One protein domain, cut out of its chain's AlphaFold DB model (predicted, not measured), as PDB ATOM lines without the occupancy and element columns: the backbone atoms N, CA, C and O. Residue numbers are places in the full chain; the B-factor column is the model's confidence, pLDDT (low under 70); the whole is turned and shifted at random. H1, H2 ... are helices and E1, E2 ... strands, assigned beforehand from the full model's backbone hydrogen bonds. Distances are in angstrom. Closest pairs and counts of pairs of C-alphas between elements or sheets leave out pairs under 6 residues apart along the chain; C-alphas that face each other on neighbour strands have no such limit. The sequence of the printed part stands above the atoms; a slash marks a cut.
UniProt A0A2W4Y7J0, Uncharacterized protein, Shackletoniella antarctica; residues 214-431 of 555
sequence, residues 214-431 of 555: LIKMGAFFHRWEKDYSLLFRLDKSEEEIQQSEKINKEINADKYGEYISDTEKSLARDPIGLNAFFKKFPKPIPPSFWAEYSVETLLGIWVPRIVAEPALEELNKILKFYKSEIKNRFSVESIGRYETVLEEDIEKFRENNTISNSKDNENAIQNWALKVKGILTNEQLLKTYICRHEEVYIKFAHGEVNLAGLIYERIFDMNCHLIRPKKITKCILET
ATOM      1  N   LEU A 214      43.308 -34.457 -17.725       82.19
ATOM      2  CA  LEU A 214      43.902 -33.428 -18.568       82.19
ATOM      3  C   LEU A 214      43.225 -32.079 -18.339       82.19
ATOM      4  O   LEU A 214      43.894 -31.094 -18.054       82.19
ATOM      5  N   ILE A 215      41.896 -32.033 -18.411       80.06
ATOM      6  CA  ILE A 215      41.147 -30.787 -18.262       80.06
ATOM      7  C   ILE A 215      41.352 -30.183 -16.866       80.06
ATOM      8  O   ILE A 215      41.575 -28.975 -16.761       80.06
ATOM      9  N   LYS A 216      41.349 -31.012 -15.811       81.44
ATOM     10  CA  LYS A 216      41.617 -30.594 -14.422       81.44
ATOM     11  C   LYS A 216      43.020 -30.028 -14.213       81.44
ATOM     12  O   LYS A 216      43.207 -29.221 -13.309       81.44
ATOM     13  N   MET A 217      43.996 -30.434 -15.023       86.06
ATOM     14  CA  MET A 217      45.352 -29.883 -14.970       86.06
ATOM     15  C   MET A 217      45.448 -28.475 -15.566       86.06
ATOM     16  O   MET A 217      46.531 -27.894 -15.539       86.06
ATOM     17  N   GLY A 218      44.370 -27.929 -16.134       88.12
ATOM     18  CA  GLY A 218      44.367 -26.618 -16.769       88.12
ATOM     19  C   GLY A 218      43.344 -25.635 -16.225       88.12
ATOM     20  O   GLY A 218      42.549 -25.926 -15.337       88.12
ATOM     21  N   ALA A 219      43.405 -24.436 -16.783       88.62
ATOM     22  CA  ALA A 219      42.500 -23.331 -16.551       88.62
ATOM     23  C   ALA A 219      41.834 -22.948 -17.873       88.62
ATOM     24  O   ALA A 219      42.463 -23.001 -18.936       88.62
ATOM     25  N   PHE A 220      40.566 -22.555 -17.800       85.56
ATOM     26  CA  PHE A 220      39.839 -22.029 -18.945       85.56
ATOM     27  C   PHE A 220      39.856 -20.517 -18.907       85.56
ATOM     28  O   PHE A 220      39.668 -19.908 -17.855       85.56
ATOM     29  N   PHE A 221      40.034 -19.923 -20.076       85.25
ATOM     30  CA  PHE A 221      39.943 -18.496 -20.262       85.25
ATOM     31  C   PHE A 221      38.936 -18.187 -21.355       85.25
ATOM     32  O   PHE A 221      38.988 -18.749 -22.448       85.25
ATOM     33  N   HIS A 222      38.023 -17.272 -21.067       81.62
ATOM     34  CA  HIS A 222      36.998 -16.863 -22.007       81.62
ATOM     35  C   HIS A 222      37.244 -15.436 -22.481       81.62
ATOM     36  O   HIS A 222      37.678 -14.568 -21.719       81.62
ATOM     37  N   ARG A 223      36.957 -15.198 -23.760       78.31
ATOM     38  CA  ARG A 223      36.912 -13.862 -24.340       78.31
ATOM     39  C   ARG A 223      35.449 -13.466 -24.460       78.31
ATOM     40  O   ARG A 223      34.770 -13.900 -25.381       78.31
ATOM     41  N   TRP A 224      34.973 -12.659 -23.522       65.75
ATOM     42  CA  TRP A 224      33.603 -12.160 -23.562       65.75
ATOM     43  C   TRP A 224      33.387 -11.258 -24.781       65.75
ATOM     44  O   TRP A 224      34.212 -10.391 -25.070       65.75
ATOM     45  N   GLU A 225      32.250 -11.427 -25.456       53.81
ATOM     46  CA  GLU A 225      31.811 -10.551 -26.552       53.81
ATOM     47  C   GLU A 225      31.401  -9.153 -26.084       53.81
ATOM     48  O   GLU A 225      31.256  -8.254 -26.910       53.81
ATOM     49  N   LYS A 226      31.219  -8.938 -24.769       58.03
ATOM     50  CA  LYS A 226      30.931  -7.603 -24.236       58.03
ATOM     51  C   LYS A 226      32.018  -6.646 -24.702       58.03
ATOM     52  O   LYS A 226      33.195  -6.844 -24.405       58.03
ATOM     53  N   ASP A 227      31.596  -5.614 -25.428       60.03
ATOM     54  CA  ASP A 227      32.494  -4.624 -25.996       60.03
ATOM     55  C   ASP A 227      33.100  -3.770 -24.874       60.03
ATOM     56  O   ASP A 227      32.607  -2.696 -24.527       60.03
ATOM     57  N   TYR A 228      34.175  -4.279 -24.266       65.81
ATOM     58  CA  TYR A 228      35.048  -3.521 -23.368       65.81
ATOM     59  C   TYR A 228      35.911  -2.525 -24.143       65.81
ATOM     60  O   TYR A 228      36.797  -1.901 -23.558       65.81
ATOM     61  N   SER A 229      35.696  -2.383 -25.454       71.81
ATOM     62  CA  SER A 229      36.284  -1.291 -26.197       71.81
ATOM     63  C   SER A 229      35.899   0.028 -25.549       71.81
ATOM     64  O   SER A 229      34.740   0.301 -25.233       71.81
ATOM     65  N   LEU A 230      36.921   0.850 -25.363       74.94
ATOM     66  CA  LEU A 230      36.756   2.223 -24.933       74.94
ATOM     67  C   LEU A 230      36.533   3.162 -26.116       74.94
ATOM     68  O   LEU A 230      36.366   4.349 -25.880       74.94
ATOM     69  N   LEU A 231      36.523   2.649 -27.356       75.56
ATOM     70  CA  LEU A 231      36.243   3.444 -28.549       75.56
ATOM     71  C   LEU A 231      34.952   4.237 -28.364       75.56
ATOM     72  O   LEU A 231      33.912   3.678 -27.999       75.56
ATOM     73  N   PHE A 232      35.036   5.532 -28.640       76.56
ATOM     74  CA  PHE A 232      33.865   6.385 -28.679       76.56
ATOM     75  C   PHE A 232      33.156   6.170 -30.018       76.56
ATOM     76  O   PHE A 232      33.766   6.322 -31.080       76.56
ATOM     77  N   ARG A 233      31.891   5.750 -29.974       77.94
ATOM     78  CA  ARG A 233      31.086   5.442 -31.162       77.94
ATOM     79  C   ARG A 233      29.804   6.249 -31.136       77.94
ATOM     80  O   ARG A 233      29.202   6.396 -30.075       77.94
ATOM     81  N   LEU A 234      29.410   6.710 -32.315       81.75
ATOM     82  CA  LEU A 234      28.162   7.421 -32.545       81.75
ATOM     83  C   LEU A 234      27.393   6.734 -33.673       81.75
ATOM     84  O   LEU A 234      27.984   6.262 -34.653       81.75
ATOM     85  N   ASP A 235      26.076   6.696 -33.529       83.81
ATOM     86  CA  ASP A 235      25.171   6.254 -34.583       83.81
ATOM     87  C   ASP A 235      25.135   7.317 -35.677       83.81
ATOM     88  O   ASP A 235      24.824   8.485 -35.407       83.81
ATOM     89  N   LYS A 236      25.420   6.915 -36.915       82.81
ATOM     90  CA  LYS A 236      25.311   7.804 -38.078       82.81
ATOM     91  C   LYS A 236      23.853   8.174 -38.349       82.81
ATOM     92  O   LYS A 236      22.940   7.436 -37.976       82.81
ATOM     93  N   SER A 237      23.632   9.306 -39.010       84.00
ATOM     94  CA  SER A 237      22.314   9.636 -39.560       84.00
ATOM     95  C   SER A 237      21.950   8.695 -40.718       84.00
ATOM     96  O   SER A 237      22.812   8.039 -41.307       84.00
ATOM     97  N   GLU A 238      20.661   8.610 -41.061       82.56
ATOM     98  CA  GLU A 238      20.212   7.804 -42.207       82.56
ATOM     99  C   GLU A 238      20.822   8.287 -43.532       82.56
ATOM    100  O   GLU A 238      21.147   7.469 -44.392       82.56
ATOM    101  N   GLU A 239      21.019   9.600 -43.678       81.69
ATOM    102  CA  GLU A 239      21.640  10.219 -44.854       81.69
ATOM    103  C   GLU A 239      23.097   9.755 -45.014       81.69
ATOM    104  O   GLU A 239      23.492   9.303 -46.096       81.69
ATOM    105  N   GLU A 240      23.856   9.717 -43.918       79.44
ATOM    106  CA  GLU A 240      25.259   9.297 -43.920       79.44
ATOM    107  C   GLU A 240      25.414   7.796 -44.161       79.44
ATOM    108  O   GLU A 240      26.342   7.358 -44.852       79.44
ATOM    109  N   ILE A 241      24.492   6.991 -43.620       77.44
ATOM    110  CA  ILE A 241      24.437   5.553 -43.895       77.44
ATOM    111  C   ILE A 241      24.228   5.344 -45.398       77.44
ATOM    112  O   ILE A 241      25.065   4.702 -46.037       77.44
ATOM    113  N   GLN A 242      23.211   5.975 -45.992       76.81
ATOM    114  CA  GLN A 242      22.923   5.863 -47.427       76.81
ATOM    115  C   GLN A 242      24.077   6.362 -48.309       76.81
ATOM    116  O   GLN A 242      24.347   5.794 -49.373       76.81
ATOM    117  N   GLN A 243      24.773   7.424 -47.900       73.50
ATOM    118  CA  GLN A 243      25.932   7.934 -48.629       73.50
ATOM    119  C   GLN A 243      27.123   6.970 -48.546       73.50
ATOM    120  O   GLN A 243      27.786   6.721 -49.556       73.50
ATOM    121  N   SER A 244      27.367   6.374 -47.378       69.12
ATOM    122  CA  SER A 244      28.439   5.392 -47.191       69.12
ATOM    123  C   SER A 244      28.187   4.076 -47.944       69.12
ATOM    124  O   SER A 244      29.115   3.537 -48.552       69.12
ATOM    125  N   GLU A 245      26.938   3.607 -48.008       69.69
ATOM    126  CA  GLU A 245      26.526   2.434 -48.796       69.69
ATOM    127  C   GLU A 245      26.751   2.650 -50.301       69.69
ATOM    128  O   GLU A 245      27.263   1.765 -50.996       69.69
ATOM    129  N   LYS A 246      26.448   3.857 -50.805       69.38
ATOM    130  CA  LYS A 246      26.692   4.236 -52.209       69.38
ATOM    131  C   LYS A 246      28.177   4.221 -52.577       69.38
ATOM    132  O   LYS A 246      28.510   3.888 -53.714       69.38
ATOM    133  N   ILE A 247      29.055   4.585 -51.643       66.81
ATOM    134  CA  ILE A 247      30.504   4.663 -51.872       66.81
ATOM    135  C   ILE A 247      31.160   3.280 -51.750       66.81
ATOM    136  O   ILE A 247      31.979   2.924 -52.597       66.81
ATOM    137  N   ASN A 248      30.789   2.485 -50.741       58.78
ATOM    138  CA  ASN A 248      31.518   1.258 -50.402       58.78
ATOM    139  C   ASN A 248      30.986  -0.024 -51.070       58.78
ATOM    140  O   ASN A 248      31.682  -1.034 -51.027       58.78
ATOM    141  N   LYS A 249      29.810  -0.014 -51.723       54.97
ATOM    142  CA  LYS A 249      29.196  -1.197 -52.383       54.97
ATOM    143  C   LYS A 249      29.084  -2.458 -51.496       54.97
ATOM    144  O   LYS A 249      28.871  -3.552 -52.016       54.97
ATOM    145  N   GLU A 250      29.194  -2.329 -50.178       47.50
ATOM    146  CA  GLU A 250      28.992  -3.416 -49.220       47.50
ATOM    147  C   GLU A 250      27.637  -3.240 -48.527       47.50
ATOM    148  O   GLU A 250      27.307  -2.161 -48.045       47.50
ATOM    149  N   ILE A 251      26.853  -4.321 -48.476       43.25
ATOM    150  CA  ILE A 251      25.460  -4.364 -47.980       43.25
ATOM    151  C   ILE A 251      25.372  -4.204 -46.443       43.25
ATOM    152  O   ILE A 251      24.289  -4.110 -45.883       43.25
ATOM    153  N   ASN A 252      26.512  -4.109 -45.756       42.28
ATOM    154  CA  ASN A 252      26.605  -3.883 -44.314       42.28
ATOM    155  C   ASN A 252      27.504  -2.676 -44.030       42.28
ATOM    156  O   ASN A 252      28.529  -2.811 -43.362       42.28
ATOM    157  N   ALA A 253      27.161  -1.503 -44.568       45.97
ATOM    158  CA  ALA A 253      27.826  -0.281 -44.138       45.97
ATOM    159  C   ALA A 253      27.633  -0.138 -42.623       45.97
ATOM    160  O   ALA A 253      26.512  -0.177 -42.116       45.97
ATOM    161  N   ASP A 254      28.749  -0.048 -41.905       54.69
ATOM    162  CA  ASP A 254      28.790  -0.008 -40.449       54.69
ATOM    163  C   ASP A 254      27.837   1.098 -39.946       54.69
ATOM    164  O   ASP A 254      28.082   2.294 -40.172       54.69
ATOM    165  N   LYS A 255      26.719   0.689 -39.313       51.38
ATOM    166  CA  LYS A 255      25.691   1.588 -38.736       51.38
ATOM    167  C   LYS A 255      26.294   2.556 -37.714       51.38
ATOM    168  O   LYS A 255      25.749   3.624 -37.451       51.38
ATOM    169  N   TYR A 256      27.445   2.173 -37.179       49.84
ATOM    170  CA  TYR A 256      28.259   2.946 -36.267       49.84
ATOM    171  C   TYR A 256      29.387   3.632 -37.042       49.84
ATOM    172  O   TYR A 256      30.109   3.005 -37.819       49.84
ATOM    173  N   GLY A 257      29.566   4.932 -36.832       55.88
ATOM    174  CA  GLY A 257      30.800   5.609 -37.218       55.88
ATOM    175  C   GLY A 257      31.834   5.458 -36.114       55.88
ATOM    176  O   GLY A 257      31.541   5.750 -34.953       55.88
ATOM    177  N   GLU A 258      33.062   5.053 -36.455       57.56
ATOM    178  CA  GLU A 258      34.191   5.500 -35.640       57.56
ATOM    179  C   GLU A 258      34.172   7.031 -35.685       57.56
ATOM    180  O   GLU A 258      34.270   7.615 -36.765       57.56
ATOM    181  N   TYR A 259      34.016   7.674 -34.529       55.69
ATOM    182  CA  TYR A 259      34.266   9.106 -34.414       55.69
ATOM    183  C   TYR A 259      35.717   9.344 -34.887       55.69
ATOM    184  O   TYR A 259      36.613   8.539 -34.632       55.69
ATOM    185  N   ILE A 260      35.969  10.374 -35.687       56.50
ATOM    186  CA  ILE A 260      37.327  10.761 -36.086       56.50
ATOM    187  C   ILE A 260      37.328  12.282 -36.092       56.50
ATOM    188  O   ILE A 260      36.865  12.898 -37.044       56.50
ATOM    189  N   SER A 261      37.823  12.876 -35.011       51.62
ATOM    190  CA  SER A 261      38.083  14.312 -34.959       51.62
ATOM    191  C   SER A 261      39.340  14.654 -35.766       51.62
ATOM    192  O   SER A 261      40.346  13.932 -35.711       51.62
ATOM    193  N   ASP A 262      39.281  15.756 -36.517       46.81
ATOM    194  CA  ASP A 262      40.411  16.298 -37.282       46.81
ATOM    195  C   ASP A 262      41.508  16.873 -36.373       46.81
ATOM    196  O   ASP A 262      42.688  16.846 -36.736       46.81
ATOM    197  N   THR A 263      41.144  17.346 -35.179       48.88
ATOM    198  CA  THR A 263      42.064  17.954 -34.210       48.88
ATOM    199  C   THR A 263      42.683  16.920 -33.271       48.88
ATOM    200  O   THR A 263      43.861  17.044 -32.940       48.88
ATOM    201  N   GLU A 264      41.961  15.849 -32.911       52.97
ATOM    202  CA  GLU A 264      42.453  14.830 -31.972       52.97
ATOM    203  C   GLU A 264      42.020  13.399 -32.337       52.97
ATOM    204  O   GLU A 264      41.240  12.742 -31.642       52.97
ATOM    205  N   LYS A 265      42.630  12.835 -33.390       51.91
ATOM    206  CA  LYS A 265      42.507  11.404 -33.761       51.91
ATOM    207  C   LYS A 265      42.726  10.420 -32.595       51.91
ATOM    208  O   LYS A 265      42.368   9.247 -32.726       51.91
ATOM    209  N   SER A 266      43.337  10.845 -31.483       53.50
ATOM    210  CA  SER A 266      43.541  10.007 -30.300       53.50
ATOM    211  C   SER A 266      42.274   9.788 -29.484       53.50
ATOM    212  O   SER A 266      42.084   8.660 -29.053       53.50
ATOM    213  N   LEU A 267      41.393  10.778 -29.295       58.28
ATOM    214  CA  LEU A 267      40.250  10.618 -28.377       58.28
ATOM    215  C   LEU A 267      39.239   9.588 -28.855       58.28
ATOM    216  O   LEU A 267      38.681   8.826 -28.073       58.28
ATOM    217  N   ALA A 268      39.059   9.513 -30.164       55.47
ATOM    218  CA  ALA A 268      38.116   8.586 -30.742       55.47
ATOM    219  C   ALA A 268      38.566   7.127 -30.706       55.47
ATOM    220  O   ALA A 268      37.789   6.213 -30.422       55.47
ATOM    221  N   ARG A 269      39.846   6.920 -31.030       59.12
ATOM    222  CA  ARG A 269      40.441   5.596 -31.243       59.12
ATOM    223  C   ARG A 269      41.152   5.049 -30.018       59.12
ATOM    224  O   ARG A 269      41.334   3.840 -29.873       59.12
ATOM    225  N   ASP A 270      41.608   5.947 -29.165       63.53
ATOM    226  CA  ASP A 270      42.336   5.656 -27.946       63.53
ATOM    227  C   ASP A 270      42.032   6.707 -26.858       63.53
ATOM    228  O   ASP A 270      42.936   7.426 -26.427       63.53
ATOM    229  N   PRO A 271      40.762   6.817 -26.419       60.72
ATOM    230  CA  PRO A 271      40.282   7.893 -25.544       60.72
ATOM    231  C   PRO A 271      41.066   8.064 -24.253       60.72
ATOM    232  O   PRO A 271      41.183   9.161 -23.721       60.72
ATOM    233  N   ILE A 272      41.615   6.959 -23.750       62.59
ATOM    234  CA  ILE A 272      42.465   6.959 -22.568       62.59
ATOM    235  C   ILE A 272      43.907   6.565 -22.879       62.59
ATOM    236  O   ILE A 272      44.606   5.997 -22.042       62.59
ATOM    237  N   GLY A 273      44.374   6.845 -24.096       66.62
ATOM    238  CA  GLY A 273      45.776   6.704 -24.477       66.62
ATOM    239  C   GLY A 273      46.370   5.325 -24.176       66.62
ATOM    240  O   GLY A 273      47.578   5.234 -23.960       66.62
ATOM    241  N   LEU A 274      45.552   4.271 -24.081       69.25
ATOM    242  CA  LEU A 274      45.964   2.933 -23.686       69.25
ATOM    243  C   LEU A 274      46.653   2.203 -24.825       69.25
ATOM    244  O   LEU A 274      47.598   1.465 -24.579       69.25
ATOM    245  N   ASN A 275      46.257   2.419 -26.074       69.19
ATOM    246  CA  ASN A 275      47.021   1.920 -27.213       69.19
ATOM    247  C   ASN A 275      48.374   2.639 -27.305       69.19
ATOM    248  O   ASN A 275      49.393   1.993 -27.546       69.19
ATOM    249  N   ALA A 276      48.420   3.954 -27.072       67.25
ATOM    250  CA  ALA A 276      49.668   4.712 -26.970       67.25
ATOM    251  C   ALA A 276      50.520   4.266 -25.768       67.25
ATOM    252  O   ALA A 276      51.744   4.182 -25.879       67.25
ATOM    253  N   PHE A 277      49.879   3.927 -24.649       70.81
ATOM    254  CA  PHE A 277      50.507   3.306 -23.492       70.81
ATOM    255  C   PHE A 277      51.077   1.945 -23.889       70.81
ATOM    256  O   PHE A 277      52.279   1.770 -23.785       70.81
ATOM    257  N   PHE A 278      50.298   1.030 -24.469       72.06
ATOM    258  CA  PHE A 278      50.782  -0.308 -24.820       72.06
ATOM    259  C   PHE A 278      51.801  -0.339 -25.969       72.06
ATOM    260  O   PHE A 278      52.540  -1.311 -26.117       72.06
ATOM    261  N   LYS A 279      51.877   0.730 -26.771       68.81
ATOM    262  CA  LYS A 279      52.981   0.957 -27.717       68.81
ATOM    263  C   LYS A 279      54.302   1.262 -27.006       68.81
ATOM    264  O   LYS A 279      55.349   0.900 -27.528       68.81
ATOM    265  N   LYS A 280      54.253   1.933 -25.852       63.75
ATOM    266  CA  LYS A 280      55.422   2.245 -25.009       63.75
ATOM    267  C   LYS A 280      55.708   1.153 -23.971       63.75
ATOM    268  O   LYS A 280      56.860   0.922 -23.630       63.75
ATOM    269  N   PHE A 281      54.664   0.485 -23.489       66.88
ATOM    270  CA  PHE A 281      54.681  -0.518 -22.430       66.88
ATOM    271  C   PHE A 281      54.070  -1.823 -22.967       66.88
ATOM    272  O   PHE A 281      52.854  -1.906 -23.100       66.88
ATOM    273  N   PRO A 282      54.855  -2.852 -23.310       71.56
ATOM    274  CA  PRO A 282      54.301  -4.083 -23.871       71.56
ATOM    275  C   PRO A 282      53.290  -4.720 -22.916       71.56
ATOM    276  O   PRO A 282      53.493  -4.742 -21.708       71.56
ATOM    277  N   LYS A 283      52.196  -5.268 -23.458       76.56
ATOM    278  CA  LYS A 283      51.186  -5.963 -22.647       76.56
ATOM    279  C   LYS A 283      51.836  -7.065 -21.800       76.56
ATOM    280  O   LYS A 283      52.682  -7.763 -22.348       76.56
ATOM    281  N   PRO A 284      51.389  -7.314 -20.552       75.88
ATOM    282  CA  PRO A 284      52.031  -8.263 -19.634       75.88
ATOM    283  C   PRO A 284      52.106  -9.674 -20.221       75.88
ATOM    284  O   PRO A 284      53.129 -10.347 -20.143       75.88
ATOM    285  N   ILE A 285      51.020 -10.082 -20.883       82.00
ATOM    286  CA  ILE A 285      50.909 -11.345 -21.602       82.00
ATOM    287  C   ILE A 285      50.891 -11.028 -23.105       82.00
ATOM    288  O   ILE A 285      49.936 -10.400 -23.583       82.00
ATOM    289  N   PRO A 286      51.920 -11.429 -23.873       78.56
ATOM    290  CA  PRO A 286      51.981 -11.131 -25.296       78.56
ATOM    291  C   PRO A 286      50.952 -11.973 -26.074       78.56
ATOM    292  O   PRO A 286      50.656 -13.099 -25.680       78.56
ATOM    293  N   PRO A 287      50.434 -11.506 -27.226       79.44
ATOM    294  CA  PRO A 287      49.507 -12.297 -28.045       79.44
ATOM    295  C   PRO A 287      50.057 -13.668 -28.473       79.44
ATOM    296  O   PRO A 287      49.296 -14.621 -28.622       79.44
ATOM    297  N   SER A 288      51.382 -13.785 -28.632       82.12
ATOM    298  CA  SER A 288      52.059 -15.053 -28.923       82.12
ATOM    299  C   SER A 288      51.895 -16.085 -27.809       82.12
ATOM    300  O   SER A 288      51.876 -17.274 -28.111       82.12
ATOM    301  N   PHE A 289      51.725 -15.659 -26.549       86.56
ATOM    302  CA  PHE A 289      51.463 -16.577 -25.445       86.56
ATOM    303  C   PHE A 289      50.190 -17.379 -25.718       86.56
ATOM    304  O   PHE A 289      50.233 -18.604 -25.774       86.56
ATOM    305  N   TRP A 290      49.078 -16.696 -25.989       84.31
ATOM    306  CA  TRP A 290      47.798 -17.351 -26.261       84.31
ATOM    307  C   TRP A 290      47.863 -18.235 -27.509       84.31
ATOM    308  O   TRP A 290      47.336 -19.339 -27.511       84.31
ATOM    309  N   ALA A 291      48.577 -17.808 -28.549       80.94
ATOM    310  CA  ALA A 291      48.691 -18.582 -29.785       80.94
ATOM    311  C   ALA A 291      49.548 -19.858 -29.664       80.94
ATOM    312  O   ALA A 291      49.448 -20.747 -30.509       80.94
ATOM    313  N   GLU A 292      50.454 -19.930 -28.688       85.25
ATOM    314  CA  GLU A 292      51.424 -21.026 -28.571       85.25
ATOM    315  C   GLU A 292      51.183 -21.909 -27.349       85.25
ATOM    316  O   GLU A 292      51.489 -23.100 -27.374       85.25
ATOM    317  N   TYR A 293      50.642 -21.322 -26.288       89.62
ATOM    318  CA  TYR A 293      50.466 -21.938 -24.983       89.62
ATOM    319  C   TYR A 293      48.995 -22.067 -24.593       89.62
ATOM    320  O   TYR A 293      48.679 -22.176 -23.415       89.62
ATOM    321  N   SER A 294      48.087 -22.066 -25.564       87.50
ATOM    322  CA  SER A 294      46.686 -22.390 -25.325       87.50
ATOM    323  C   SER A 294      46.137 -23.304 -26.408       87.50
ATOM    324  O   SER A 294      46.743 -23.478 -27.468       87.50
ATOM    325  N   VAL A 295      44.994 -23.905 -26.110       81.88
ATOM    326  CA  VAL A 295      44.229 -24.727 -27.035       81.88
ATOM    327  C   VAL A 295      42.819 -24.173 -27.088       81.88
ATOM    328  O   VAL A 295      42.187 -23.987 -26.050       81.88
ATOM    329  N   GLU A 296      42.312 -23.916 -28.287       75.00
ATOM    330  CA  GLU A 296      40.924 -23.501 -28.454       75.00
ATOM    331  C   GLU A 296      39.967 -24.648 -28.103       75.00
ATOM    332  O   GLU A 296      40.161 -25.804 -28.487       75.00
ATOM    333  N   THR A 297      38.918 -24.315 -27.357       70.12
ATOM    334  CA  THR A 297      37.849 -25.219 -26.927       70.12
ATOM    335  C   THR A 297      36.494 -24.540 -27.127       70.12
ATOM    336  O   THR A 297      36.410 -23.334 -27.354       70.12
ATOM    337  N   LEU A 298      35.403 -25.295 -26.975       63.91
ATOM    338  CA  LEU A 298      34.047 -24.732 -27.019       63.91
ATOM    339  C   LEU A 298      33.760 -23.740 -25.878       63.91
ATOM    340  O   LEU A 298      32.851 -22.928 -25.993       63.91
ATOM    341  N   LEU A 299      34.520 -23.803 -24.781       65.44
ATOM    342  CA  LEU A 299      34.317 -22.967 -23.592       65.44
ATOM    343  C   LEU A 299      35.239 -21.734 -23.578       65.44
ATOM    344  O   LEU A 299      35.227 -20.952 -22.628       65.44
ATOM    345  N   GLY A 300      36.029 -21.536 -24.635       75.38
ATOM    346  CA  GLY A 300      37.110 -20.554 -24.702       75.38
ATOM    347  C   GLY A 300      38.452 -21.246 -24.912       75.38
ATOM    348  O   GLY A 300      38.514 -22.330 -25.485       75.38
ATOM    349  N   ILE A 301      39.539 -20.654 -24.439       85.44
ATOM    350  CA  ILE A 301      40.874 -21.246 -24.549       85.44
ATOM    351  C   ILE A 301      41.246 -21.982 -23.263       85.44
ATOM    352  O   ILE A 301      40.993 -21.507 -22.158       85.44
ATOM    353  N   TRP A 302      41.856 -23.151 -23.402       86.69
ATOM    354  CA  TRP A 302      42.372 -23.948 -22.296       86.69
ATOM    355  C   TRP A 302      43.895 -23.841 -22.241       86.69
ATOM    356  O   TRP A 302      44.573 -23.934 -23.267       86.69
ATOM    357  N   VAL A 303      44.437 -23.648 -21.040       90.88
ATOM    358  CA  VAL A 303      45.880 -23.548 -20.776       90.88
ATOM    359  C   VAL A 303      46.217 -24.435 -19.577       90.88
ATOM    360  O   VAL A 303      45.527 -24.334 -18.563       90.88
ATOM    361  N   PRO A 304      47.272 -25.269 -19.608       92.19
ATOM    362  CA  PRO A 304      47.736 -25.987 -18.426       92.19
ATOM    363  C   PRO A 304      48.006 -25.029 -17.266       92.19
ATOM    364  O   PRO A 304      48.634 -23.987 -17.445       92.19
ATOM    365  N   ARG A 305      47.572 -25.387 -16.059       92.88
ATOM    366  CA  ARG A 305      47.592 -24.523 -14.876       92.88
ATOM    367  C   ARG A 305      49.003 -24.047 -14.568       92.88
ATOM    368  O   ARG A 305      49.223 -22.855 -14.430       92.88
ATOM    369  N   ILE A 306      49.959 -24.968 -14.619       92.19
ATOM    370  CA  ILE A 306      51.381 -24.693 -14.398       92.19
ATOM    371  C   ILE A 306      51.999 -23.740 -15.433       92.19
ATOM    372  O   ILE A 306      53.009 -23.095 -15.169       92.19
ATOM    373  N   VAL A 307      51.394 -23.640 -16.620       92.81
ATOM    374  CA  VAL A 307      51.788 -22.704 -17.682       92.81
ATOM    375  C   VAL A 307      51.063 -21.362 -17.521       92.81
ATOM    376  O   VAL A 307      51.651 -20.314 -17.783       92.81
ATOM    377  N   ALA A 308      49.806 -21.382 -17.073       92.12
ATOM    378  CA  ALA A 308      49.002 -20.190 -16.821       92.12
ATOM    379  C   ALA A 308      49.456 -19.415 -15.574       92.12
ATOM    380  O   ALA A 308      49.475 -18.188 -15.603       92.12
ATOM    381  N   GLU A 309      49.840 -20.107 -14.499       91.62
ATOM    382  CA  GLU A 309      50.220 -19.511 -13.211       91.62
ATOM    383  C   GLU A 309      51.319 -18.446 -13.344       91.62
ATOM    384  O   GLU A 309      51.064 -17.313 -12.938       91.62
ATOM    385  N   PRO A 310      52.467 -18.706 -14.006       88.62
ATOM    386  CA  PRO A 310      53.477 -17.672 -14.218       88.62
ATOM    387  C   PRO A 310      52.949 -16.445 -14.975       88.62
ATOM    388  O   PRO A 310      53.333 -15.320 -14.669       88.62
ATOM    389  N   ALA A 311      52.055 -16.638 -15.951       86.56
ATOM    390  CA  ALA A 311      51.458 -15.539 -16.711       86.56
ATOM    391  C   ALA A 311      50.467 -14.722 -15.868       86.56
ATOM    392  O   ALA A 311      50.402 -13.499 -16.004       86.56
ATOM    393  N   LEU A 312      49.721 -15.377 -14.978       87.94
ATOM    394  CA  LEU A 312      48.800 -14.730 -14.044       87.94
ATOM    395  C   LEU A 312      49.537 -13.982 -12.930       87.94
ATOM    396  O   LEU A 312      49.146 -12.867 -12.581       87.94
ATOM    397  N   GLU A 313      50.611 -14.559 -12.392       86.12
ATOM    398  CA  GLU A 313      51.509 -13.891 -11.445       86.12
ATOM    399  C   GLU A 313      52.114 -12.632 -12.069       86.12
ATOM    400  O   GLU A 313      52.048 -11.550 -11.480       86.12
ATOM    401  N   GLU A 314      52.625 -12.757 -13.296       81.31
ATOM    402  CA  GLU A 314      53.172 -11.644 -14.067       81.31
ATOM    403  C   GLU A 314      52.136 -10.542 -14.295       81.31
ATOM    404  O   GLU A 314      52.390  -9.364 -14.030       81.31
ATOM    405  N   LEU A 315      50.938 -10.932 -14.733       84.06
ATOM    406  CA  LEU A 315      49.823 -10.019 -14.925       84.06
ATOM    407  C   LEU A 315      49.500  -9.273 -13.633       84.06
ATOM    408  O   LEU A 315      49.429  -8.051 -13.655       84.06
ATOM    409  N   ASN A 316      49.323  -9.976 -12.514       82.75
ATOM    410  CA  ASN A 316      48.981  -9.358 -11.233       82.75
ATOM    411  C   ASN A 316      50.081  -8.405 -10.742       82.75
ATOM    412  O   ASN A 316      49.774  -7.350 -10.179       82.75
ATOM    413  N   LYS A 317      51.351  -8.747 -10.979       76.88
ATOM    414  CA  LYS A 317      52.502  -7.908 -10.633       76.88
ATOM    415  C   LYS A 317      52.524  -6.616 -11.447       76.88
ATOM    416  O   LYS A 317      52.562  -5.532 -10.866       76.88
ATOM    417  N   ILE A 318      52.437  -6.721 -12.773       74.00
ATOM    418  CA  ILE A 318      52.457  -5.555 -13.670       74.00
ATOM    419  C   ILE A 318      51.179  -4.719 -13.521       74.00
ATOM    420  O   ILE A 318      51.225  -3.493 -13.606       74.00
ATOM    421  N   LEU A 319      50.037  -5.347 -13.244       77.12
ATOM    422  CA  LEU A 319      48.763  -4.647 -13.115       77.12
ATOM    423  C   LEU A 319      48.768  -3.616 -11.989       77.12
ATOM    424  O   LEU A 319      48.169  -2.557 -12.157       77.12
ATOM    425  N   LYS A 320      49.445  -3.885 -10.865       74.00
ATOM    426  CA  LYS A 320      49.590  -2.896  -9.782       74.00
ATOM    427  C   LYS A 320      50.240  -1.610 -10.299       74.00
ATOM    428  O   LYS A 320      49.737  -0.522 -10.029       74.00
ATOM    429  N   PHE A 321      51.295  -1.754 -11.098       71.44
ATOM    430  CA  PHE A 321      51.979  -0.637 -11.741       71.44
ATOM    431  C   PHE A 321      51.090   0.047 -12.791       71.44
ATOM    432  O   PHE A 321      50.877   1.255 -12.722       71.44
ATOM    433  N   TYR A 322      50.479  -0.713 -13.706       75.44
ATOM    434  CA  TYR A 322      49.601  -0.144 -14.740       75.44
ATOM    435  C   TYR A 322      48.410   0.593 -14.146       75.44
ATOM    436  O   TYR A 322      48.056   1.663 -14.621       75.44
ATOM    437  N   LYS A 323      47.812   0.069 -13.077       76.38
ATOM    438  CA  LYS A 323      46.723   0.735 -12.364       76.38
ATOM    439  C   LYS A 323      47.156   2.098 -11.822       76.38
ATOM    440  O   LYS A 323      46.370   3.034 -11.910       76.38
ATOM    441  N   SER A 324      48.378   2.213 -11.300       71.50
ATOM    442  CA  SER A 324      48.953   3.486 -10.849       71.50
ATOM    443  C   SER A 324      49.146   4.462 -12.012       71.50
ATOM    444  O   SER A 324      48.588   5.557 -12.004       71.50
ATOM    445  N   GLU A 325      49.837   4.032 -13.069       71.38
ATOM    446  CA  GLU A 325      50.125   4.871 -14.240       71.38
ATOM    447  C   GLU A 325      48.869   5.335 -14.975       71.38
ATOM    448  O   GLU A 325      48.751   6.499 -15.359       71.38
ATOM    449  N   ILE A 326      47.909   4.430 -15.164       73.81
ATOM    450  CA  ILE A 326      46.637   4.747 -15.804       73.81
ATOM    451  C   ILE A 326      45.859   5.725 -14.910       73.81
ATOM    452  O   ILE A 326      45.372   6.730 -15.409       73.81
ATOM    453  N   LYS A 327      45.792   5.520 -13.587       71.88
ATOM    454  CA  LYS A 327      45.124   6.480 -12.688       71.88
ATOM    455  C   LYS A 327      45.784   7.859 -12.683       71.88
ATOM    456  O   LYS A 327      45.068   8.854 -12.698       71.88
ATOM    457  N   ASN A 328      47.114   7.923 -12.704       67.56
ATOM    458  CA  ASN A 328      47.852   9.188 -12.738       67.56
ATOM    459  C   ASN A 328      47.606   9.958 -14.041       67.56
ATOM    460  O   ASN A 328      47.523  11.182 -14.033       67.56
ATOM    461  N   ARG A 329      47.446   9.244 -15.162       67.25
ATOM    462  CA  ARG A 329      47.091   9.849 -16.454       67.25
ATOM    463  C   ARG A 329      45.617  10.237 -16.564       67.25
ATOM    464  O   ARG A 329      45.310  11.159 -17.313       67.25
ATOM    465  N   PHE A 330      44.735   9.550 -15.836       68.75
ATOM    466  CA  PHE A 330      43.279   9.699 -15.925       68.75
ATOM    467  C   PHE A 330      42.660  10.147 -14.598       68.75
ATOM    468  O   PHE A 330      41.851   9.438 -13.994       68.75
ATOM    469  N   SER A 331      43.038  11.348 -14.147       66.25
ATOM    470  CA  SER A 331      42.370  12.033 -13.036       66.25
ATOM    471  C   SER A 331      40.938  12.435 -13.415       66.25
ATOM    472  O   SER A 331      40.610  12.573 -14.596       66.25
ATOM    473  N   VAL A 332      40.088  12.688 -12.415       69.06
ATOM    474  CA  VAL A 332      38.720  13.208 -12.622       69.06
ATOM    475  C   VAL A 332      38.728  14.458 -13.513       69.06
ATOM    476  O   VAL A 332      37.901  14.585 -14.409       69.06
ATOM    477  N   GLU A 333      39.718  15.331 -13.336       69.19
ATOM    478  CA  GLU A 333      39.891  16.557 -14.123       69.19
ATOM    479  C   GLU A 333      40.253  16.288 -15.589       69.19
ATOM    480  O   GLU A 333      39.842  17.025 -16.482       69.19
ATOM    481  N   SER A 334      41.037  15.243 -15.870       71.94
ATOM    482  CA  SER A 334      41.341  14.856 -17.252       71.94
ATOM    483  C   SER A 334      40.122  14.268 -17.967       71.94
ATOM    484  O   SER A 334      39.907  14.584 -19.130       71.94
ATOM    485  N   ILE A 335      39.293  13.487 -17.261       75.19
ATOM    486  CA  ILE A 335      38.047  12.934 -17.809       75.19
ATOM    487  C   ILE A 335      37.073  14.066 -18.140       75.19
ATOM    488  O   ILE A 335      36.574  14.101 -19.256       75.19
ATOM    489  N   GLY A 336      36.889  15.029 -17.229       78.00
ATOM    490  CA  GLY A 336      36.019  16.182 -17.475       78.00
ATOM    491  C   GLY A 336      36.446  17.008 -18.694       78.00
ATOM    492  O   GLY A 336      35.604  17.408 -19.488       78.00
ATOM    493  N   ARG A 337      37.757  17.188 -18.918       78.06
ATOM    494  CA  ARG A 337      38.255  17.843 -20.143       78.06
ATOM    495  C   ARG A 337      37.881  17.081 -21.415       78.06
ATOM    496  O   ARG A 337      37.523  17.711 -22.403       78.06
ATOM    497  N   TYR A 338      37.957  15.750 -21.402       78.19
ATOM    498  CA  TYR A 338      37.550  14.943 -22.554       78.19
ATOM    499  C   TYR A 338      36.043  14.986 -22.790       78.19
ATOM    500  O   TYR A 338      35.628  15.029 -23.942       78.19
ATOM    501  N   GLU A 339      35.235  15.003 -21.728       83.44
ATOM    502  CA  GLU A 339      33.783  15.176 -21.840       83.44
ATOM    503  C   GLU A 339      33.450  16.494 -22.548       83.44
ATOM    504  O   GLU A 339      32.724  16.460 -23.534       83.44
ATOM    505  N   THR A 340      34.074  17.613 -22.157       82.69
ATOM    506  CA  THR A 340      33.864  18.915 -22.820       82.69
ATOM    507  C   THR A 340      34.248  18.895 -24.304       82.69
ATOM    508  O   THR A 340      33.491  19.378 -25.139       82.69
ATOM    509  N   VAL A 341      35.389  18.293 -24.666       80.56
ATOM    510  CA  VAL A 341      35.801  18.181 -26.082       80.56
ATOM    511  C   VAL A 341      34.818  17.319 -26.884       80.56
ATOM    512  O   VAL A 341      34.482  17.648 -28.022       80.56
ATOM    513  N   LEU A 342      34.336  16.217 -26.299       82.06
ATOM    514  CA  LEU A 342      33.346  15.352 -26.941       82.06
ATOM    515  C   LEU A 342      31.982  16.044 -27.084       82.06
ATOM    516  O   LEU A 342      31.315  15.819 -28.092       82.06
ATOM    517  N   GLU A 343      31.573  16.874 -26.119       85.94
ATOM    518  CA  GLU A 343      30.346  17.684 -26.191       85.94
ATOM    519  C   GLU A 343      30.402  18.651 -27.377       85.94
ATOM    520  O   GLU A 343      29.518  18.611 -28.234       85.94
ATOM    521  N   GLU A 344      31.481  19.436 -27.480       81.94
ATOM    522  CA  GLU A 344      31.679  20.391 -28.576       81.94
ATOM    523  C   GLU A 344      31.665  19.713 -29.954       81.94
ATOM    524  O   GLU A 344      31.100  20.241 -30.916       81.94
ATOM    525  N   ASP A 345      32.284  18.538 -30.083       79.44
ATOM    526  CA  ASP A 345      32.316  17.841 -31.366       79.44
ATOM    527  C   ASP A 345      30.994  17.137 -31.697       79.44
ATOM    528  O   ASP A 345      30.596  17.119 -32.862       79.44
ATOM    529  N   ILE A 346      30.276  16.599 -30.705       82.56
ATOM    530  CA  ILE A 346      28.930  16.047 -30.921       82.56
ATOM    531  C   ILE A 346      27.965  17.139 -31.381       82.56
ATOM    532  O   ILE A 346      27.171  16.881 -32.286       82.56
ATOM    533  N   GLU A 347      28.032  18.340 -30.807       83.94
ATOM    534  CA  GLU A 347      27.212  19.470 -31.256       83.94
ATOM    535  C   GLU A 347      27.473  19.794 -32.729       83.94
ATOM    536  O   GLU A 347      26.525  19.805 -33.515       83.94
ATOM    537  N   LYS A 348      28.740  19.904 -33.147       82.12
ATOM    538  CA  LYS A 348      29.091  20.096 -34.569       82.12
ATOM    539  C   LYS A 348      28.571  18.967 -35.454       82.12
ATOM    540  O   LYS A 348      28.090  19.211 -36.558       82.12
ATOM    541  N   PHE A 349      28.669  17.716 -35.004       82.31
ATOM    542  CA  PHE A 349      28.164  16.580 -35.776       82.31
ATOM    543  C   PHE A 349      26.636  16.596 -35.910       82.31
ATOM    544  O   PHE A 349      26.135  16.237 -36.982       82.31
ATOM    545  N   ARG A 350      25.909  17.051 -34.878       84.00
ATOM    546  CA  ARG A 350      24.454  17.273 -34.942       84.00
ATOM    547  C   ARG A 350      24.102  18.421 -35.881       84.00
ATOM    548  O   ARG A 350      23.221  18.249 -36.712       84.00
ATOM    549  N   GLU A 351      24.803  19.551 -35.791       85.06
ATOM    550  CA  GLU A 351      24.609  20.699 -36.691       85.06
ATOM    551  C   GLU A 351      24.828  20.316 -38.161       85.06
ATOM    552  O   GLU A 351      24.093  20.764 -39.039       85.06
ATOM    553  N   ASN A 352      25.794  19.431 -38.419       82.56
ATOM    554  CA  ASN A 352      26.104  18.922 -39.752       82.56
ATOM    555  C   ASN A 352      25.231  17.725 -40.192       82.56
ATOM    556  O   ASN A 352      25.494  17.173 -41.256       82.56
ATOM    557  N   ASN A 353      24.235  17.291 -39.405       82.44
ATOM    558  CA  ASN A 353      23.375  16.121 -39.681       82.44
ATOM    559  C   ASN A 353      24.122  14.794 -39.949       82.44
ATOM    560  O   ASN A 353      23.573  13.862 -40.529       82.44
ATOM    561  N   THR A 354      25.360  14.667 -39.475       81.56
ATOM    562  CA  THR A 354      26.209  13.472 -39.689       81.56
ATOM    563  C   THR A 354      25.863  12.305 -38.753       81.56
ATOM    564  O   THR A 354      26.138  11.139 -39.051       81.56
ATOM    565  N   ILE A 355      25.254  12.603 -37.601       82.62
ATOM    566  CA  ILE A 355      24.876  11.632 -36.567       82.62
ATOM    567  C   ILE A 355      23.376  11.690 -36.291       82.62
ATOM    568  O   ILE A 355      22.733  12.719 -36.481       82.62
ATOM    569  N   SER A 356      22.802  10.577 -35.838       84.44
ATOM    570  CA  SER A 356      21.373  10.518 -35.518       84.44
ATOM    571  C   SER A 356      21.042  11.200 -34.181       84.44
ATOM    572  O   SER A 356      21.857  11.224 -33.256       84.44
ATOM    573  N   ASN A 357      19.804  11.680 -34.035       83.62
ATOM    574  CA  ASN A 357      19.251  12.155 -32.759       83.62
ATOM    575  C   ASN A 357      18.699  10.986 -31.917       83.62
ATOM    576  O   ASN A 357      17.559  11.018 -31.452       83.62
ATOM    577  N   SER A 358      19.474   9.905 -31.780       83.88
ATOM    578  CA  SER A 358      19.106   8.750 -30.954       83.88
ATOM    579  C   SER A 358      19.384   9.020 -29.471       83.88
ATOM    580  O   SER A 358      20.313   9.747 -29.114       83.88
ATOM    581  N   LYS A 359      18.629   8.359 -28.580       82.81
ATOM    582  CA  LYS A 359      18.935   8.353 -27.135       82.81
ATOM    583  C   LYS A 359      20.329   7.796 -26.836       82.81
ATOM    584  O   LYS A 359      20.926   8.159 -25.825       82.81
ATOM    585  N   ASP A 360      20.834   6.909 -27.689       82.25
ATOM    586  CA  ASP A 360      22.167   6.333 -27.540       82.25
ATOM    587  C   ASP A 360      23.247   7.393 -27.795       82.25
ATOM    588  O   ASP A 360      24.175   7.506 -26.993       82.25
ATOM    589  N   ASN A 361      23.068   8.249 -28.810       85.94
ATOM    590  CA  ASN A 361      23.928   9.409 -29.062       85.94
ATOM    591  C   ASN A 361      23.769  10.517 -28.006       85.94
ATOM    592  O   ASN A 361      24.757  11.151 -27.641       85.94
ATOM    593  N   GLU A 362      22.560  10.755 -27.485       84.50
ATOM    594  CA  GLU A 362      22.336  11.693 -26.367       84.50
ATOM    595  C   GLU A 362      23.120  11.292 -25.113       84.50
ATOM    596  O   GLU A 362      23.712  12.141 -24.452       84.50
ATOM    597  N   ASN A 363      23.167   9.991 -24.814       88.12
ATOM    598  CA  ASN A 363      23.848   9.460 -23.635       88.12
ATOM    599  C   ASN A 363      25.273   8.960 -23.930       88.12
ATOM    600  O   ASN A 363      25.904   8.383 -23.043       88.12
ATOM    601  N   ALA A 364      25.802   9.149 -25.144       85.69
ATOM    602  CA  ALA A 364      27.064   8.543 -25.576       85.69
ATOM    603  C   ALA A 364      28.243   8.937 -24.675       85.69
ATOM    604  O   ALA A 364      29.012   8.068 -24.256       85.69
ATOM    605  N   ILE A 365      28.340  10.221 -24.315       86.50
ATOM    606  CA  ILE A 365      29.397  10.758 -23.442       86.50
ATOM    607  C   ILE A 365      29.306  10.144 -22.047       86.50
ATOM    608  O   ILE A 365      30.281   9.568 -21.567       86.50
ATOM    609  N   GLN A 366      28.122  10.165 -21.427       87.12
ATOM    610  CA  GLN A 366      27.912   9.570 -20.103       87.12
ATOM    611  C   GLN A 366      28.188   8.062 -20.103       87.12
ATOM    612  O   GLN A 366      28.876   7.551 -19.219       87.12
ATOM    613  N   ASN A 367      27.698   7.338 -21.111       86.38
ATOM    614  CA  ASN A 367      27.921   5.900 -21.254       86.38
ATOM    615  C   ASN A 367      29.411   5.576 -21.412       86.38
ATOM    616  O   ASN A 367      29.911   4.625 -20.804       86.38
ATOM    617  N   TRP A 368      30.136   6.366 -22.203       85.19
ATOM    618  CA  TRP A 368      31.581   6.236 -22.352       85.19
ATOM    619  C   TRP A 368      32.322   6.549 -21.044       85.19
ATOM    620  O   TRP A 368      33.142   5.738 -20.603       85.19
ATOM    621  N   ALA A 369      31.985   7.647 -20.366       83.56
ATOM    622  CA  ALA A 369      32.596   8.036 -19.098       83.56
ATOM    623  C   ALA A 369      32.383   6.970 -18.011       83.56
ATOM    624  O   ALA A 369      33.312   6.621 -17.274       83.56
ATOM    625  N   LEU A 370      31.190   6.367 -17.955       85.56
ATOM    626  CA  LEU A 370      30.890   5.238 -17.072       85.56
ATOM    627  C   LEU A 370      31.751   4.009 -17.391       85.56
ATOM    628  O   LEU A 370      32.256   3.372 -16.461       85.56
ATOM    629  N   LYS A 371      31.972   3.686 -18.674       83.56
ATOM    630  CA  LYS A 371      32.875   2.592 -19.081       83.56
ATOM    631  C   LYS A 371      34.316   2.866 -18.647       83.56
ATOM    632  O   LYS A 371      34.938   1.997 -18.034       83.56
ATOM    633  N   VAL A 372      34.825   4.072 -18.911       81.38
ATOM    634  CA  VAL A 372      36.178   4.493 -18.511       81.38
ATOM    635  C   VAL A 372      36.338   4.399 -16.995       81.38
ATOM    636  O   VAL A 372      37.234   3.709 -16.506       81.38
ATOM    637  N   LYS A 373      35.419   5.000 -16.234       82.00
ATOM    638  CA  LYS A 373      35.416   4.943 -14.768       82.00
ATOM    639  C   LYS A 373      35.332   3.508 -14.250       82.00
ATOM    640  O   LYS A 373      36.020   3.166 -13.286       82.00
ATOM    641  N   GLY A 374      34.536   2.658 -14.897       83.75
ATOM    642  CA  GLY A 374      34.445   1.232 -14.592       83.75
ATOM    643  C   GLY A 374      35.795   0.527 -14.711       83.75
ATOM    644  O   GLY A 374      36.198  -0.167 -13.782       83.75
ATOM    645  N   ILE A 375      36.542   0.763 -15.792       80.88
ATOM    646  CA  ILE A 375      37.883   0.186 -15.989       80.88
ATOM    647  C   ILE A 375      38.908   0.740 -14.984       80.88
ATOM    648  O   ILE A 375      39.741  -0.012 -14.482       80.88
ATOM    649  N   LEU A 376      38.834   2.026 -14.627       78.69
ATOM    650  CA  LEU A 376      39.750   2.646 -13.654       78.69
ATOM    651  C   LEU A 376      39.529   2.171 -12.208       78.69
ATOM    652  O   LEU A 376      40.448   2.208 -11.380       78.69
ATOM    653  N   THR A 377      38.307   1.748 -11.884       81.12
ATOM    654  CA  THR A 377      37.908   1.370 -10.520       81.12
ATOM    655  C   THR A 377      37.855  -0.140 -10.309       81.12
ATOM    656  O   THR A 377      38.224  -0.609  -9.231       81.12
ATOM    657  N   ASN A 378      37.466  -0.910 -11.327       84.06
ATOM    658  CA  ASN A 378      37.347  -2.359 -11.254       84.06
ATOM    659  C   ASN A 378      38.597  -3.046 -11.819       84.06
ATOM    660  O   ASN A 378      38.842  -3.074 -13.025       84.06
ATOM    661  N   GLU A 379      39.367  -3.660 -10.925       83.06
ATOM    662  CA  GLU A 379      40.601  -4.358 -11.279       83.06
ATOM    663  C   GLU A 379      40.383  -5.520 -12.258       83.06
ATOM    664  O   GLU A 379      41.198  -5.719 -13.158       83.06
ATOM    665  N   GLN A 380      39.285  -6.263 -12.117       82.12
ATOM    666  CA  GLN A 380      38.980  -7.389 -12.993       82.12
ATOM    667  C   GLN A 380      38.653  -6.914 -14.411       82.12
ATOM    668  O   GLN A 380      39.142  -7.488 -15.380       82.12
ATOM    669  N   LEU A 381      37.913  -5.808 -14.547       81.19
ATOM    670  CA  LEU A 381      37.656  -5.199 -15.856       81.19
ATOM    671  C   LEU A 381      38.947  -4.702 -16.513       81.19
ATOM    672  O   LEU A 381      39.129  -4.897 -17.714       81.19
ATOM    673  N   LEU A 382      39.868  -4.125 -15.735       81.19
ATOM    674  CA  LEU A 382      41.180  -3.727 -16.241       81.19
ATOM    675  C   LEU A 382      42.005  -4.941 -16.705       81.19
ATOM    676  O   LEU A 382      42.598  -4.889 -17.785       81.19
ATOM    677  N   LYS A 383      42.000  -6.054 -15.951       81.62
ATOM    678  CA  LYS A 383      42.635  -7.324 -16.364       81.62
ATOM    679  C   LYS A 383      42.068  -7.817 -17.690       81.62
ATOM    680  O   LYS A 383      42.836  -8.069 -18.621       81.62
ATOM    681  N   THR A 384      40.744  -7.895 -17.799       79.94
ATOM    682  CA  THR A 384      40.060  -8.349 -19.015       79.94
ATOM    683  C   THR A 384      40.342  -7.420 -20.192       79.94
ATOM    684  O   THR A 384      40.602  -7.900 -21.292       79.94
ATOM    685  N   TYR A 385      40.394  -6.103 -19.984       79.06
ATOM    686  CA  TYR A 385      40.759  -5.151 -21.035       79.06
ATOM    687  C   TYR A 385      42.201  -5.363 -21.541       79.06
ATOM    688  O   TYR A 385      42.452  -5.424 -22.751       79.06
ATOM    689  N   ILE A 386      43.159  -5.525 -20.622       78.12
ATOM    690  CA  ILE A 386      44.581  -5.716 -20.950       78.12
ATOM    691  C   ILE A 386      44.795  -7.049 -21.681       78.12
ATOM    692  O   ILE A 386      45.374  -7.071 -22.778       78.12
ATOM    693  N   CYS A 387      44.298  -8.141 -21.098       77.94
ATOM    694  CA  CYS A 387      44.572  -9.516 -21.525       77.94
ATOM    695  C   CYS A 387      43.588 -10.062 -22.562       77.94
ATOM    696  O   CYS A 387      43.885 -11.074 -23.202       77.94
ATOM    697  N   ARG A 388      42.438  -9.399 -22.748       79.19
ATOM    698  CA  ARG A 388      41.286  -9.835 -23.567       79.19
ATOM    699  C   ARG A 388      40.637 -11.148 -23.133       79.19
ATOM    700  O   ARG A 388      39.725 -11.617 -23.804       79.19
ATOM    701  N   HIS A 389      41.108 -11.725 -22.040       81.44
ATOM    702  CA  HIS A 389      40.703 -13.026 -21.549       81.44
ATOM    703  C   HIS A 389      40.500 -12.945 -20.044       81.44
ATOM    704  O   HIS A 389      41.286 -12.304 -19.342       81.44
ATOM    705  N   GLU A 390      39.461 -13.615 -19.575       83.44
ATOM    706  CA  GLU A 390      39.146 -13.774 -18.164       83.44
ATOM    707  C   GLU A 390      39.165 -15.256 -17.812       83.44
ATOM    708  O   GLU A 390      38.649 -16.078 -18.568       83.44
ATOM    709  N   GLU A 391      39.767 -15.598 -16.675       85.12
ATOM    710  CA  GLU A 391      39.725 -16.965 -16.170       85.12
ATOM    711  C   GLU A 391      38.289 -17.332 -15.783       85.12
ATOM    712  O   GLU A 391      37.651 -16.650 -14.981       85.12
ATOM    713  N   VAL A 392      37.793 -18.436 -16.340       81.69
ATOM    714  CA  VAL A 392      36.482 -18.990 -16.015       81.69
ATOM    715  C   VAL A 392      36.676 -20.238 -15.181       81.69
ATOM    716  O   VAL A 392      37.311 -21.213 -15.588       81.69
ATOM    717  N   TYR A 393      36.089 -20.212 -13.993       76.06
ATOM    718  CA  TYR A 393      36.137 -21.343 -13.095       76.06
ATOM    719  C   TYR A 393      35.090 -22.389 -13.490       76.06
ATOM    720  O   TYR A 393      33.886 -22.161 -13.367       76.06
ATOM    721  N   ILE A 394      35.561 -23.550 -13.950       66.94
ATOM    722  CA  ILE A 394      34.714 -24.678 -14.343       66.94
ATOM    723  C   ILE A 394      34.810 -25.770 -13.277       66.94
ATOM    724  O   ILE A 394      35.859 -26.384 -13.082       66.94
ATOM    725  N   LYS A 395      33.697 -26.025 -12.584       62.28
ATOM    726  CA  LYS A 395      33.551 -27.166 -11.672       62.28
ATOM    727  C   LYS A 395      32.989 -28.348 -12.444       62.28
ATOM    728  O   LYS A 395      31.808 -28.346 -12.753       62.28
ATOM    729  N   PHE A 396      33.813 -29.366 -12.677       59.03
ATOM    730  CA  PHE A 396      33.326 -30.649 -13.180       59.03
ATOM    731  C   PHE A 396      32.700 -31.445 -12.035       59.03
ATOM    732  O   PHE A 396      33.410 -31.908 -11.133       59.03
ATOM    733  N   ALA A 397      31.380 -31.609 -12.054       54.75
ATOM    734  CA  ALA A 397      30.709 -32.522 -11.133       54.75
ATOM    735  C   ALA A 397      31.067 -33.982 -11.476       54.75
ATOM    736  O   ALA A 397      31.367 -34.311 -12.623       54.75
ATOM    737  N   HIS A 398      31.001 -34.896 -10.501       48.41
ATOM    738  CA  HIS A 398      31.294 -36.326 -10.717       48.41
ATOM    739  C   HIS A 398      30.426 -37.000 -11.807       48.41
ATOM    740  O   HIS A 398      30.795 -38.066 -12.288       48.41
ATOM    741  N   GLY A 399      29.322 -36.379 -12.247       49.94
ATOM    742  CA  GLY A 399      28.476 -36.855 -13.353       49.94
ATOM    743  C   GLY A 399      28.851 -36.346 -14.755       49.94
ATOM    744  O   GLY A 399      28.285 -36.817 -15.738       49.94
ATOM    745  N   GLU A 400      29.802 -35.419 -14.889       58.53
ATOM    746  CA  GLU A 400      30.110 -34.732 -16.160       58.53
ATOM    747  C   GLU A 400      31.288 -35.354 -16.929       58.53
ATOM    748  O   GLU A 400      31.843 -34.760 -17.854       58.53
ATOM    749  N   VAL A 401      31.655 -36.590 -16.583       60.53
ATOM    750  CA  VAL A 401      32.738 -37.372 -17.209       60.53
ATOM    751  C   VAL A 401      32.570 -37.477 -18.734       60.53
ATOM    752  O   VAL A 401      33.549 -37.447 -19.480       60.53
ATOM    753  N   ASN A 402      31.323 -37.506 -19.217       59.84
ATOM    754  CA  ASN A 402      31.014 -37.484 -20.648       59.84
ATOM    755  C   ASN A 402      31.372 -36.149 -21.318       59.84
ATOM    756  O   ASN A 402      31.905 -36.157 -22.423       59.84
ATOM    757  N   LEU A 403      31.119 -35.012 -20.660       61.47
ATOM    758  CA  LEU A 403      31.437 -33.687 -21.197       61.47
ATOM    759  C   LEU A 403      32.953 -33.484 -21.284       61.47
ATOM    760  O   LEU A 403      33.456 -33.008 -22.296       61.47
ATOM    761  N   ALA A 404      33.689 -33.904 -20.256       63.53
ATOM    762  CA  ALA A 404      35.148 -33.858 -20.255       63.53
ATOM    763  C   ALA A 404      35.766 -34.747 -21.351       63.53
ATOM    764  O   ALA A 404      36.701 -34.324 -22.032       63.53
ATOM    765  N   GLY A 405      35.210 -35.943 -21.570       64.12
ATOM    766  CA  GLY A 405      35.590 -36.800 -22.698       64.12
ATOM    767  C   GLY A 405      35.352 -36.129 -24.053       64.12
ATOM    768  O   GLY A 405      36.253 -36.111 -24.884       64.12
ATOM    769  N   LEU A 406      34.186 -35.501 -24.243       62.91
ATOM    770  CA  LEU A 406      33.850 -34.779 -25.476       62.91
ATOM    771  C   LEU A 406      34.756 -33.565 -25.720       62.91
ATOM    772  O   LEU A 406      35.178 -33.336 -26.849       62.91
ATOM    773  N   ILE A 407      35.083 -32.791 -24.680       63.09
ATOM    774  CA  ILE A 407      36.017 -31.660 -24.791       63.09
ATOM    775  C   ILE A 407      37.406 -32.164 -25.202       63.09
ATOM    776  O   ILE A 407      38.031 -31.572 -26.081       63.09
ATOM    777  N   TYR A 408      37.870 -33.267 -24.612       70.25
ATOM    778  CA  TYR A 408      39.149 -33.884 -24.958       70.25
ATOM    779  C   TYR A 408      39.189 -34.394 -26.406       70.25
ATOM    780  O   TYR A 408      40.106 -34.045 -27.152       70.25
ATOM    781  N   GLU A 409      38.185 -35.168 -26.824       67.88
ATOM    782  CA  GLU A 409      38.064 -35.642 -28.209       67.88
ATOM    783  C   GLU A 409      38.030 -34.461 -29.177       67.88
ATOM    784  O   GLU A 409      38.742 -34.456 -30.177       67.88
ATOM    785  N   ARG A 410      37.302 -33.394 -28.828       64.50
ATOM    786  CA  ARG A 410      37.210 -32.206 -29.673       64.50
ATOM    787  C   ARG A 410      38.526 -31.439 -29.772       64.50
ATOM    788  O   ARG A 410      38.865 -30.981 -30.862       64.50
ATOM    789  N   ILE A 411      39.279 -31.317 -28.676       64.88
ATOM    790  CA  ILE A 411      40.645 -30.778 -28.696       64.88
ATOM    791  C   ILE A 411      41.499 -31.587 -29.675       64.88
ATOM    792  O   ILE A 411      42.208 -31.001 -30.493       64.88
ATOM    793  N   PHE A 412      41.406 -32.915 -29.625       68.06
ATOM    794  CA  PHE A 412      42.172 -33.782 -30.509       68.06
ATOM    795  C   PHE A 412      41.750 -33.607 -31.974       68.06
ATOM    796  O   PHE A 412      42.593 -33.319 -32.822       68.06
ATOM    797  N   ASP A 413      40.454 -33.688 -32.268       63.66
ATOM    798  CA  ASP A 413      39.898 -33.591 -33.620       63.66
ATOM    799  C   ASP A 413      40.214 -32.253 -34.292       63.66
ATOM    800  O   ASP A 413      40.664 -32.223 -35.440       63.66
ATOM    801  N   MET A 414      40.038 -31.136 -33.576       63.28
ATOM    802  CA  MET A 414      40.283 -29.798 -34.128       63.28
ATOM    803  C   MET A 414      41.761 -29.557 -34.446       63.28
ATOM    804  O   MET A 414      42.084 -28.762 -35.325       63.28
ATOM    805  N   ASN A 415      42.665 -30.248 -33.749       64.75
ATOM    806  CA  ASN A 415      44.093 -29.971 -33.828       64.75
ATOM    807  C   ASN A 415      44.907 -31.056 -34.548       64.75
ATOM    808  O   ASN A 415      46.024 -30.781 -34.987       64.75
ATOM    809  N   CYS A 416      44.378 -32.271 -34.715       63.78
ATOM    810  CA  CYS A 416      45.115 -33.398 -35.297       63.78
ATOM    811  C   CYS A 416      45.461 -33.225 -36.784       63.78
ATOM    812  O   CYS A 416      46.335 -33.922 -37.298       63.78
ATOM    813  N   HIS A 417      44.802 -32.289 -37.469       62.12
ATOM    814  CA  HIS A 417      45.034 -31.968 -38.877       62.12
ATOM    815  C   HIS A 417      45.998 -30.795 -39.089       62.12
ATOM    816  O   HIS A 417      46.298 -30.440 -40.231       62.12
ATOM    817  N   LEU A 418      46.496 -30.181 -38.013       62.34
ATOM    818  CA  LEU A 418      47.467 -29.102 -38.127       62.34
ATOM    819  C   LEU A 418      48.782 -29.651 -38.688       62.34
ATOM    820  O   LEU A 418      49.409 -30.527 -38.104       62.34
ATOM    821  N   ILE A 419      49.235 -29.079 -39.805       58.34
ATOM    822  CA  ILE A 419      50.491 -29.464 -40.473       58.34
ATOM    823  C   ILE A 419      51.700 -29.222 -39.548       58.34
ATOM    824  O   ILE A 419      52.718 -29.904 -39.645       58.34
ATOM    825  N   ARG A 420      51.600 -28.238 -38.642       68.25
ATOM    826  CA  ARG A 420      52.627 -27.880 -37.652       68.25
ATOM    827  C   ARG A 420      51.966 -27.442 -36.339       68.25
ATOM    828  O   ARG A 420      51.820 -26.236 -36.119       68.25
ATOM    829  N   PRO A 421      51.530 -28.381 -35.481       70.94
ATOM    830  CA  PRO A 421      50.941 -28.028 -34.196       70.94
ATOM    831  C   PRO A 421      51.987 -27.310 -33.335       70.94
ATOM    832  O   PRO A 421      53.159 -27.699 -33.294       70.94
ATOM    833  N   LYS A 422      51.581 -26.227 -32.670       76.75
ATOM    834  CA  LYS A 422      52.471 -25.440 -31.809       76.75
ATOM    835  C   LYS A 422      52.468 -25.994 -30.385       76.75
ATOM    836  O   LYS A 422      51.451 -26.494 -29.924       76.75
ATOM    837  N   LYS A 423      53.628 -25.903 -29.724       84.25
ATOM    838  CA  LYS A 423      53.931 -26.232 -28.313       84.25
ATOM    839  C   LYS A 423      52.864 -27.083 -27.597       84.25
ATOM    840  O   LYS A 423      52.950 -28.299 -27.697       84.25
ATOM    841  N   ILE A 424      51.870 -26.488 -26.925       85.00
ATOM    842  CA  ILE A 424      50.902 -27.251 -26.103       85.00
ATOM    843  C   ILE A 424      50.083 -28.231 -26.936       85.00
ATOM    844  O   ILE A 424      49.969 -29.400 -26.571       85.00
ATOM    845  N   THR A 425      49.579 -27.787 -28.082       81.31
ATOM    846  CA  THR A 425      48.868 -28.650 -29.023       81.31
ATOM    847  C   THR A 425      49.740 -29.825 -29.462       81.31
ATOM    848  O   THR A 425      49.267 -30.957 -29.512       81.31
ATOM    849  N   LYS A 426      51.029 -29.583 -29.725       85.12
ATOM    850  CA  LYS A 426      51.981 -30.644 -30.077       85.12
ATOM    851  C   LYS A 426      52.148 -31.650 -28.932       85.12
ATOM    852  O   LYS A 426      52.008 -32.844 -29.179       85.12
ATOM    853  N   CYS A 427      52.364 -31.182 -27.701       86.31
ATOM    854  CA  CYS A 427      52.514 -32.049 -26.528       86.31
ATOM    855  C   CYS A 427      51.288 -32.951 -26.320       86.31
ATOM    856  O   CYS A 427      51.440 -34.139 -26.053       86.31
ATOM    857  N   ILE A 428      50.073 -32.412 -26.491       83.12
ATOM    858  CA  ILE A 428      48.832 -33.195 -26.372       83.12
ATOM    859  C   ILE A 428      48.763 -34.259 -27.473       83.12
ATOM    860  O   ILE A 428      48.528 -35.431 -27.176       83.12
ATOM    861  N   LEU A 429      49.027 -33.892 -28.730       80.62
ATOM    862  CA  LEU A 429      48.970 -34.827 -29.860       80.62
ATOM    863  C   LEU A 429      50.016 -35.952 -29.758       80.62
ATOM    864  O   LEU A 429      49.730 -37.083 -30.146       80.62
ATOM    865  N   GLU A 430      51.193 -35.679 -29.187       84.19
ATOM    866  CA  GLU A 430      52.265 -36.667 -28.960       84.19
ATOM    867  C   GLU A 430      51.940 -37.703 -27.871       84.19
ATOM    868  O   GLU A 430      52.669 -38.687 -27.709       84.19
ATOM    869  N   THR A 431      50.839 -37.531 -27.133       80.75
ATOM    870  CA  THR A 431      50.351 -38.562 -26.204       80.75
ATOM    871  C   THR A 431      49.412 -39.579 -26.844       80.75
ATOM    872  O   THR A 431      49.032 -40.553 -26.192       80.75
TER     873      THR A 431
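AT A GLANCE: This is residues 214 to 431 of the 555 residues of an uncharacterized protein of Shackletoniella antarctica (UniProt A0A2W4Y7J0). The model is a loose, curved body with a lobe at each end: one lobe is the four-stranded sheet E4 E5 E1 E6 with H4, H10 and H11 set round it, and the other gathers H6, H7, H8 and H2 about the two-stranded sheet E2 E3. The long, kinked helix H5 bridges the lobes, H9 and H3 lie between them, and residues 246 to 251, of which 246 to 248 belong to H1, stick out. The printed part has 218 residues with eleven named helices and six named strands, in the order E1 E2 H1 E3 H2 H3 H4 E4 E5 H5 H6 H7 H8 H9 E6 H10 H11. Both sheets are antiparallel and the class is mixed, helices and strands. The whole is loose, with a radius of gyration of the C-alphas of 21.8 A and spans of 65 by 45 by 35 A.

HOW THE PARTS SIT: Begin at E1, residues 218 to 222, an inner strand between antiparallel neighbours E5, residues 300 to 304, and E6, residues 390 to 392. Look for N 221 and O 301, 2.8 A apart, and N 222 and O 390, 2.8 A, both within hydrogen-bond range. Beyond E5 is the edge strand E4, residues 295 to 297; the two form a hairpin, with N 295 and O 302 at 2.9 A. Next, E2, residues 233 to 235, is the antiparallel neighbour of E3, residues 256 to 258, with N 257 and O 234 at 3.0 A. Between them in the chain, H1, residues 238 to 248, touches no helix. H2, residues 265 to 269, is close but not clearly touching to H6, residues 332 to 351: their closest C-alphas, of Leu 267 and Tyr 338, are 7.7 A apart. H3, residues 274 to 280, is only just apart from H5, residues 305 to 329, at 8.1 A. H4, residues 287 to 293, is on the larger sheet, over E5; it only just stands up, rising 42 degrees. H5 only grazes that sheet, with residues 305 to 312. Its residues 323 to 327 only just touch H8, residues 364 to 377, with 3 pairs of C-alphas within 8 A, closest Lys 327 and Leu 376 at 6.7 A. H6 touches H8 at a shallow tilt of 21 degrees, opposite ways, closest at C-alphas 339 and 365, 6.4 A. H7, residues 359 to 362, touches no helix; its C-alpha 361 is 5.8 A from that of Leu 234. H9, residues 379 to 387, touches H8 only at the corner, closest at C-alphas 382 and 375, 5.1 A. H10, residues 401 to 415, touches H11, residues 423 to 429, with C-alphas 415 and 425 closest, 6.9 A. H11 touches H4, closest at C-alphas 424 and 293, 5.4 A. Every O i to N i+4 pair is within hydrogen-bond range in H1, H3, H4, H6, H8, H9, H10 and H11; H5 has 17 of 21, H2 0 of 1 but 1 of 2 O i to N i+3 pairs, and H7 is too short for an O i to N i+4 pair.

IN THESE COORDINATES: Find C-alpha 218 at (44.367, -26.618, -16.769), where E1 begins its 13.3 A; E5 measures 13.5 A. From C-alpha 305 at (47.592, -24.523, -14.876), H5 runs 34.4 A, with a kink of 33 degrees near residue 321. H6 measures 28.9 A, H10 21.4 A, H8 19.9 A and H1 15.4 A. H11 ends at C-alpha 429, (48.970, -34.827, -29.860).

THE WHOLE: The C-alphas farthest apart, of Glu 351 and Thr 431, are 65.5 A apart. The printed part has no cut and no long link. Residues 397 to 403, of which 401 to 403 belong to H10, stand free. Mean pLDDT of the printed part is 74.2; 75 residues are under 70, among them 244 to 276, 394 to 407 and 409 to 420.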